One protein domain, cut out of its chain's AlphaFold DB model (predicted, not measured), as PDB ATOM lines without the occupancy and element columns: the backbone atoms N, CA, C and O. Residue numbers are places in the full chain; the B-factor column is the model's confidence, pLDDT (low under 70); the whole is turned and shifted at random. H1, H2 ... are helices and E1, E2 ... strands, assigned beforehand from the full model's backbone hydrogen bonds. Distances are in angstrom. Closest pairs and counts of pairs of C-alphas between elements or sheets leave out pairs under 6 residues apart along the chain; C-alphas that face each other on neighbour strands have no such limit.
ATOM      1  N   PRO A  47     -13.518  14.091  15.845       62.59
ATOM      2  CA  PRO A  47     -12.332  14.192  15.005       62.59
ATOM      3  C   PRO A  47     -12.683  14.727  13.606       62.59
ATOM      4  O   PRO A  47     -13.727  14.376  13.049       62.59
ATOM      5  N   PRO A  48     -11.836  15.578  13.000       61.69
ATOM      6  CA  PRO A  48     -12.112  16.100  11.670       61.69
ATOM      7  C   PRO A  48     -12.202  14.956  10.644       61.69
ATOM      8  O   PRO A  48     -11.271  14.160  10.521       61.69
ATOM      9  N   ASN A  49     -13.284  14.959   9.854       58.72
ATOM     10  CA  ASN A  49     -13.617  14.017   8.767       58.72
ATOM     11  C   ASN A  49     -14.286  12.687   9.158       58.72
ATOM     12  O   ASN A  49     -14.376  11.804   8.305       58.72
ATOM     13  N   GLU A  50     -14.805  12.548  10.376       64.69
ATOM     14  CA  GLU A  50     -15.683  11.425  10.723       64.69
ATOM     15  C   GLU A  50     -17.145  11.881  10.782       64.69
ATOM     16  O   GLU A  50     -17.486  12.849  11.464       64.69
ATOM     17  N   GLU A  51     -18.024  11.193  10.044       66.94
ATOM     18  CA  GLU A  51     -19.457  11.258  10.328       66.94
ATOM     19  C   GLU A  51     -19.690  10.552  11.662       66.94
ATOM     20  O   GLU A  51     -19.416   9.361  11.800       66.94
ATOM     21  N   VAL A  52     -20.174  11.302  12.649       68.94
ATOM     22  CA  VAL A  52     -20.450  10.775  13.983       68.94
ATOM     23  C   VAL A  52     -21.952  10.665  14.184       68.94
ATOM     24  O   VAL A  52     -22.687  11.638  14.008       68.94
ATOM     25  N   ASP A  53     -22.405   9.476  14.582       80.25
ATOM     26  CA  ASP A  53     -23.755   9.279  15.102       80.25
ATOM     27  C   ASP A  53     -23.833   9.896  16.502       80.25
ATOM     28  O   ASP A  53     -23.364   9.323  17.487       80.25
ATOM     29  N   LEU A  54     -24.411  11.098  16.573       76.56
ATOM     30  CA  LEU A  54     -24.496  11.889  17.799       76.56
ATOM     31  C   LEU A  54     -25.224  11.153  18.937       76.56
ATOM     32  O   LEU A  54     -24.918  11.413  20.099       76.56
ATOM     33  N   ALA A  55     -26.177  10.262  18.630       80.00
ATOM     34  CA  ALA A  55     -26.890   9.495  19.649       80.00
ATOM     35  C   ALA A  55     -25.989   8.404  20.231       80.00
ATOM     36  O   ALA A  55     -25.784   8.374  21.444       80.00
ATOM     37  N   ALA A  56     -25.400   7.573  19.366       77.81
ATOM     38  CA  ALA A  56     -24.516   6.486  19.786       77.81
ATOM     39  C   ALA A  56     -23.315   7.006  20.592       77.81
ATOM     40  O   ALA A  56     -22.927   6.422  21.602       77.81
ATOM     41  N   TRP A  57     -22.764   8.151  20.188       76.25
ATOM     42  CA  TRP A  57     -21.650   8.784  20.891       76.25
ATOM     43  C   TRP A  57     -22.036   9.307  22.278       76.25
ATOM     44  O   TRP A  57     -21.276   9.173  23.237       76.25
ATOM     45  N   LEU A  58     -23.228   9.901  22.407       77.00
ATOM     46  CA  LEU A  58     -23.723  10.372  23.699       77.00
ATOM     47  C   LEU A  58     -24.017   9.202  24.651       77.00
ATOM     48  O   LEU A  58     -23.756   9.313  25.847       77.00
ATOM     49  N   GLU A  59     -24.529   8.086  24.129       78.88
ATOM     50  CA  GLU A  59     -24.743   6.852  24.897       78.88
ATOM     51  C   GLU A  59     -23.427   6.281  25.446       78.88
ATOM     52  O   GLU A  59     -23.372   5.925  26.624       78.88
ATOM     53  N   GLU A  60     -22.365   6.249  24.631       77.62
ATOM     54  CA  GLU A  60     -21.030   5.789  25.039       77.62
ATOM     55  C   GLU A  60     -20.432   6.677  26.141       77.62
ATOM     56  O   GLU A  60     -20.010   6.175  27.182       77.62
ATOM     57  N   MET A  61     -20.455   7.999  25.949       71.56
ATOM     58  CA  MET A  61     -19.862   8.963  26.885       71.56
ATOM     59  C   MET A  61     -20.521   8.978  28.263       71.56
ATOM     60  O   MET A  61     -19.859   9.256  29.262       71.56
ATOM     61  N   LEU A  62     -21.832   8.752  28.322       71.69
ATOM     62  CA  LEU A  62     -22.569   8.815  29.579       71.69
ATOM     63  C   LEU A  62     -22.580   7.475  30.326       71.69
ATOM     64  O   LEU A  62     -23.141   7.415  31.420       71.69
ATOM     65  N   GLU A  63     -22.014   6.409  29.742       71.00
ATOM     66  CA  GLU A  63     -22.116   5.028  30.241       71.00
ATOM     67  C   GLU A  63     -23.564   4.661  30.650       71.00
ATOM     68  O   GLU A  63     -23.805   3.877  31.574       71.00
ATOM     69  N   ILE A  64     -24.562   5.277  30.002       63.72
ATOM     70  CA  ILE A  64     -25.950   5.212  30.455       63.72
ATOM     71  C   ILE A  64     -26.489   3.811  30.206       63.72
ATOM     72  O   ILE A  64     -26.567   3.322  29.080       63.72
ATOM     73  N   ASN A  65     -26.986   3.186  31.271       61.12
ATOM     74  CA  ASN A  65     -27.937   2.099  31.121       61.12
ATOM     75  C   ASN A  65     -29.271   2.727  30.695       61.12
ATOM     76  O   ASN A  65     -29.980   3.295  31.527       61.12
ATOM     77  N   ALA A  66     -29.599   2.661  29.403       59.75
ATOM     78  CA  ALA A  66     -30.742   3.336  28.765       59.75
ATOM     79  C   ALA A  66     -32.136   2.901  29.272       59.75
ATOM     80  O   ALA A  66     -33.154   3.178  28.645       59.75
ATOM     81  N   LYS A  67     -32.213   2.194  30.404       64.38
ATOM     82  CA  LYS A  67     -33.473   1.779  31.022       64.38
ATOM     83  C   LYS A  67     -34.282   2.955  31.561       64.38
ATOM     84  O   LYS A  67     -35.503   2.895  31.486       64.38
ATOM     85  N   ASP A  68     -33.620   4.003  32.047       72.44
ATOM     86  CA  ASP A  68     -34.295   5.136  32.696       72.44
ATOM     87  C   ASP A  68     -34.138   6.456  31.927       72.44
ATOM     88  O   ASP A  68     -34.658   7.492  32.332       72.44
ATOM     89  N   TYR A  69     -33.421   6.436  30.803       75.31
ATOM     90  CA  TYR A  69     -33.131   7.621  30.006       75.31
ATOM     91  C   TYR A  69     -33.285   7.307  28.521       75.31
ATOM     92  O   TYR A  69     -32.786   6.293  28.041       75.31
ATOM     93  N   ALA A  70     -33.929   8.210  27.788       80.31
ATOM     94  CA  ALA A  70     -33.983   8.190  26.336       80.31
ATOM     95  C   ALA A  70     -32.949   9.167  25.766       80.31
ATOM     96  O   ALA A  70     -32.936  10.348  26.133       80.31
ATOM     97  N   VAL A  71     -32.116   8.695  24.840       81.69
ATOM     98  CA  VAL A  71     -31.238   9.551  24.037       81.69
ATOM     99  C   VAL A  71     -31.970   9.969  22.763       81.69
ATOM    100  O   VAL A  71     -32.575   9.158  22.068       81.69
ATOM    101  N   LEU A  72     -31.963  11.272  22.488       82.25
ATOM    102  CA  LEU A  72     -32.638  11.903  21.361       82.25
ATOM    103  C   LEU A  72     -31.622  12.748  20.595       82.25
ATOM    104  O   LEU A  72     -31.004  13.642  21.174       82.25
ATOM    105  N   ALA A  73     -31.480  12.495  19.296       81.56
ATOM    106  CA  ALA A  73     -30.609  13.263  18.414       81.56
ATOM    107  C   ALA A  73     -31.404  14.080  17.388       81.56
ATOM    108  O   ALA A  73     -32.420  13.631  16.859       81.56
ATOM    109  N   ASP A  74     -30.907  15.282  17.115       77.12
ATOM    110  CA  ASP A  74     -31.262  16.132  15.977       77.12
ATOM    111  C   ASP A  74     -30.029  16.249  15.052       77.12
ATOM    112  O   ASP A  74     -28.943  15.775  15.378       77.12
ATOM    113  N   GLN A  75     -30.152  16.925  13.912       71.75
ATOM    114  CA  GLN A  75     -29.074  17.138  12.941       71.75
ATOM    115  C   GLN A  75     -27.835  17.838  13.520       71.75
ATOM    116  O   GLN A  75     -26.776  17.799  12.901       71.75
ATOM    117  N   ARG A  76     -27.967  18.546  14.649       72.50
ATOM    118  CA  ARG A  76     -26.901  19.404  15.199       72.50
ATOM    119  C   ARG A  76     -26.422  19.019  16.592       72.50
ATOM    120  O   ARG A  76     -25.378  19.509  17.007       72.50
ATOM    121  N   TYR A  77     -27.188  18.226  17.334       72.81
ATOM    122  CA  TYR A  77     -26.860  17.862  18.711       72.81
ATOM    123  C   TYR A  77     -27.636  16.615  19.144       72.81
ATOM    124  O   TYR A  77     -28.691  16.310  18.589       72.81
ATOM    125  N   ALA A  78     -27.140  15.941  20.179       78.31
ATOM    126  CA  ALA A  78     -27.880  14.929  20.921       78.31
ATOM    127  C   ALA A  78     -28.122  15.391  22.360       78.31
ATOM    128  O   ALA A  78     -27.378  16.206  22.907       78.31
ATOM    129  N   ARG A  79     -29.193  14.884  22.968       79.62
ATOM    130  CA  ARG A  79     -29.557  15.114  24.368       79.62
ATOM    131  C   ARG A  79     -30.087  13.825  24.981       79.62
ATOM    132  O   ARG A  79     -30.711  13.032  24.285       79.62
ATOM    133  N   PHE A  80     -29.919  13.653  26.285       80.69
ATOM    134  CA  PHE A  80     -30.619  12.615  27.037       80.69
ATOM    135  C   PHE A  80     -31.767  13.238  27.835       80.69
ATOM    136  O   PHE A  80     -31.734  14.413  28.204       80.69
ATOM    137  N   GLN A  81     -32.816  12.463  28.066       81.25
ATOM    138  CA  GLN A  81     -33.965  12.852  28.869       81.25
ATOM    139  C   GLN A  81     -34.345  11.677  29.763       81.25
ATOM    140  O   GLN A  81     -34.453  10.557  29.274       81.25
ATOM    141  N   TYR A  82     -34.558  11.931  31.054       77.19
ATOM    142  CA  TYR A  82     -35.088  10.922  31.970       77.19
ATOM    143  C   TYR A  82     -36.495  10.502  31.523       77.19
ATOM    144  O   TYR A  82     -37.347  11.361  31.267       77.19
ATOM    145  N   ASP A  83     -36.723   9.198  31.376       72.06
ATOM    146  CA  ASP A  83     -38.015   8.634  30.997       72.06
ATOM    147  C   ASP A  83     -38.733   8.112  32.252       72.06
ATOM    148  O   ASP A  83     -38.592   6.953  32.638       72.06
ATOM    149  N   ASN A  84     -39.552   8.964  32.888       62.09
ATOM    150  CA  ASN A  84     -40.362   8.600  34.068       62.09
ATOM    151  C   ASN A  84     -41.376   7.468  33.810       62.09
ATOM    152  O   ASN A  84     -42.108   7.079  34.721       62.09
ATOM    153  N   LYS A  85     -41.483   6.925  32.591       59.00
ATOM    154  CA  LYS A  85     -42.419   5.832  32.290       59.00
ATOM    155  C   LYS A  85     -42.132   4.538  33.059       59.00
ATOM    156  O   LYS A  85     -43.037   3.713  33.150       59.00
ATOM    157  N   ASN A  86     -40.941   4.378  33.644       51.06
ATOM    158  CA  ASN A  86     -40.587   3.213  34.464       51.06
ATOM    159  C   ASN A  86     -40.770   3.411  35.984       51.06
ATOM    160  O   ASN A  86     -40.616   2.449  36.730       51.06
ATOM    161  N   GLU A  87     -41.181   4.593  36.464       52.25
ATOM    162  CA  GLU A  87     -41.435   4.844  37.903       52.25
ATOM    163  C   GLU A  87     -42.841   4.411  38.376       52.25
ATOM    164  O   GLU A  87     -43.308   4.809  39.441       52.25
ATOM    165  N   SER A  88     -43.552   3.587  37.601       46.94
ATOM    166  CA  SER A  88     -44.851   3.028  38.000       46.94
ATOM    167  C   SER A  88     -44.688   1.629  38.606       46.94
ATOM    168  O   SER A  88     -44.956   0.637  37.927       46.94
ATOM    169  N   CYS A  89     -44.251   1.538  39.865       40.78
ATOM    170  CA  CYS A  89     -44.403   0.348  40.718       40.78
ATOM    171  C   CYS A  89     -44.687   0.757  42.165       40.78
ATOM    172  O   CYS A  89     -43.845   1.472  42.749       40.78
TER     173      CYS A  89
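This is residues 47 to 89 of the 89 residues of an uncharacterized protein of Chitinophaga sp. S165 (UniProt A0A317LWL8). A hairpin of two antiparallel strands, E1 and E2, has one short helix, H1, packed on it through residues 54 to 59. Residues 47 to 52 stick out as a tail, and with the last residues at the other end they make the length. The printed part has 43 residues in the order H1, E1, E2; its class is mixed, with under half of the residues in named elements. It is loose, with a radius of gyration of the C-alphas of 12.5 A and spans of 46 by 19 by 9 A.

E1 is residues 69 to 73, 13.1 A long, with C-alpha 69 at (-33.131, 7.621, 30.006). E2 is residues 78 to 82, 13.8 A, ending at (-35.088, 10.922, 31.970). H1 is residues 54 to 61, 10.6 A, beginning at (-24.496, 11.889, 17.799).

The hairpin strands E1 and E2 stand at 157 degrees; N 70 and O 81 are within hydrogen-bond range at 2.8 A. The closest C-alphas of H1 and E1 are those of Ala 55 and Ala 73, 5.4 A; of H1 and E2, Leu 54 and Ala 78, 5.5 A. In H1 every O i to N i+4 pair is within hydrogen-bond range.

The C-alphas farthest apart, of Asn 49 and Cys 89, are 46.4 A apart. The printed part has no cut and no long link. Residues 47 to 52, 64 to 67 and 84 to 89 have pLDDT under 70.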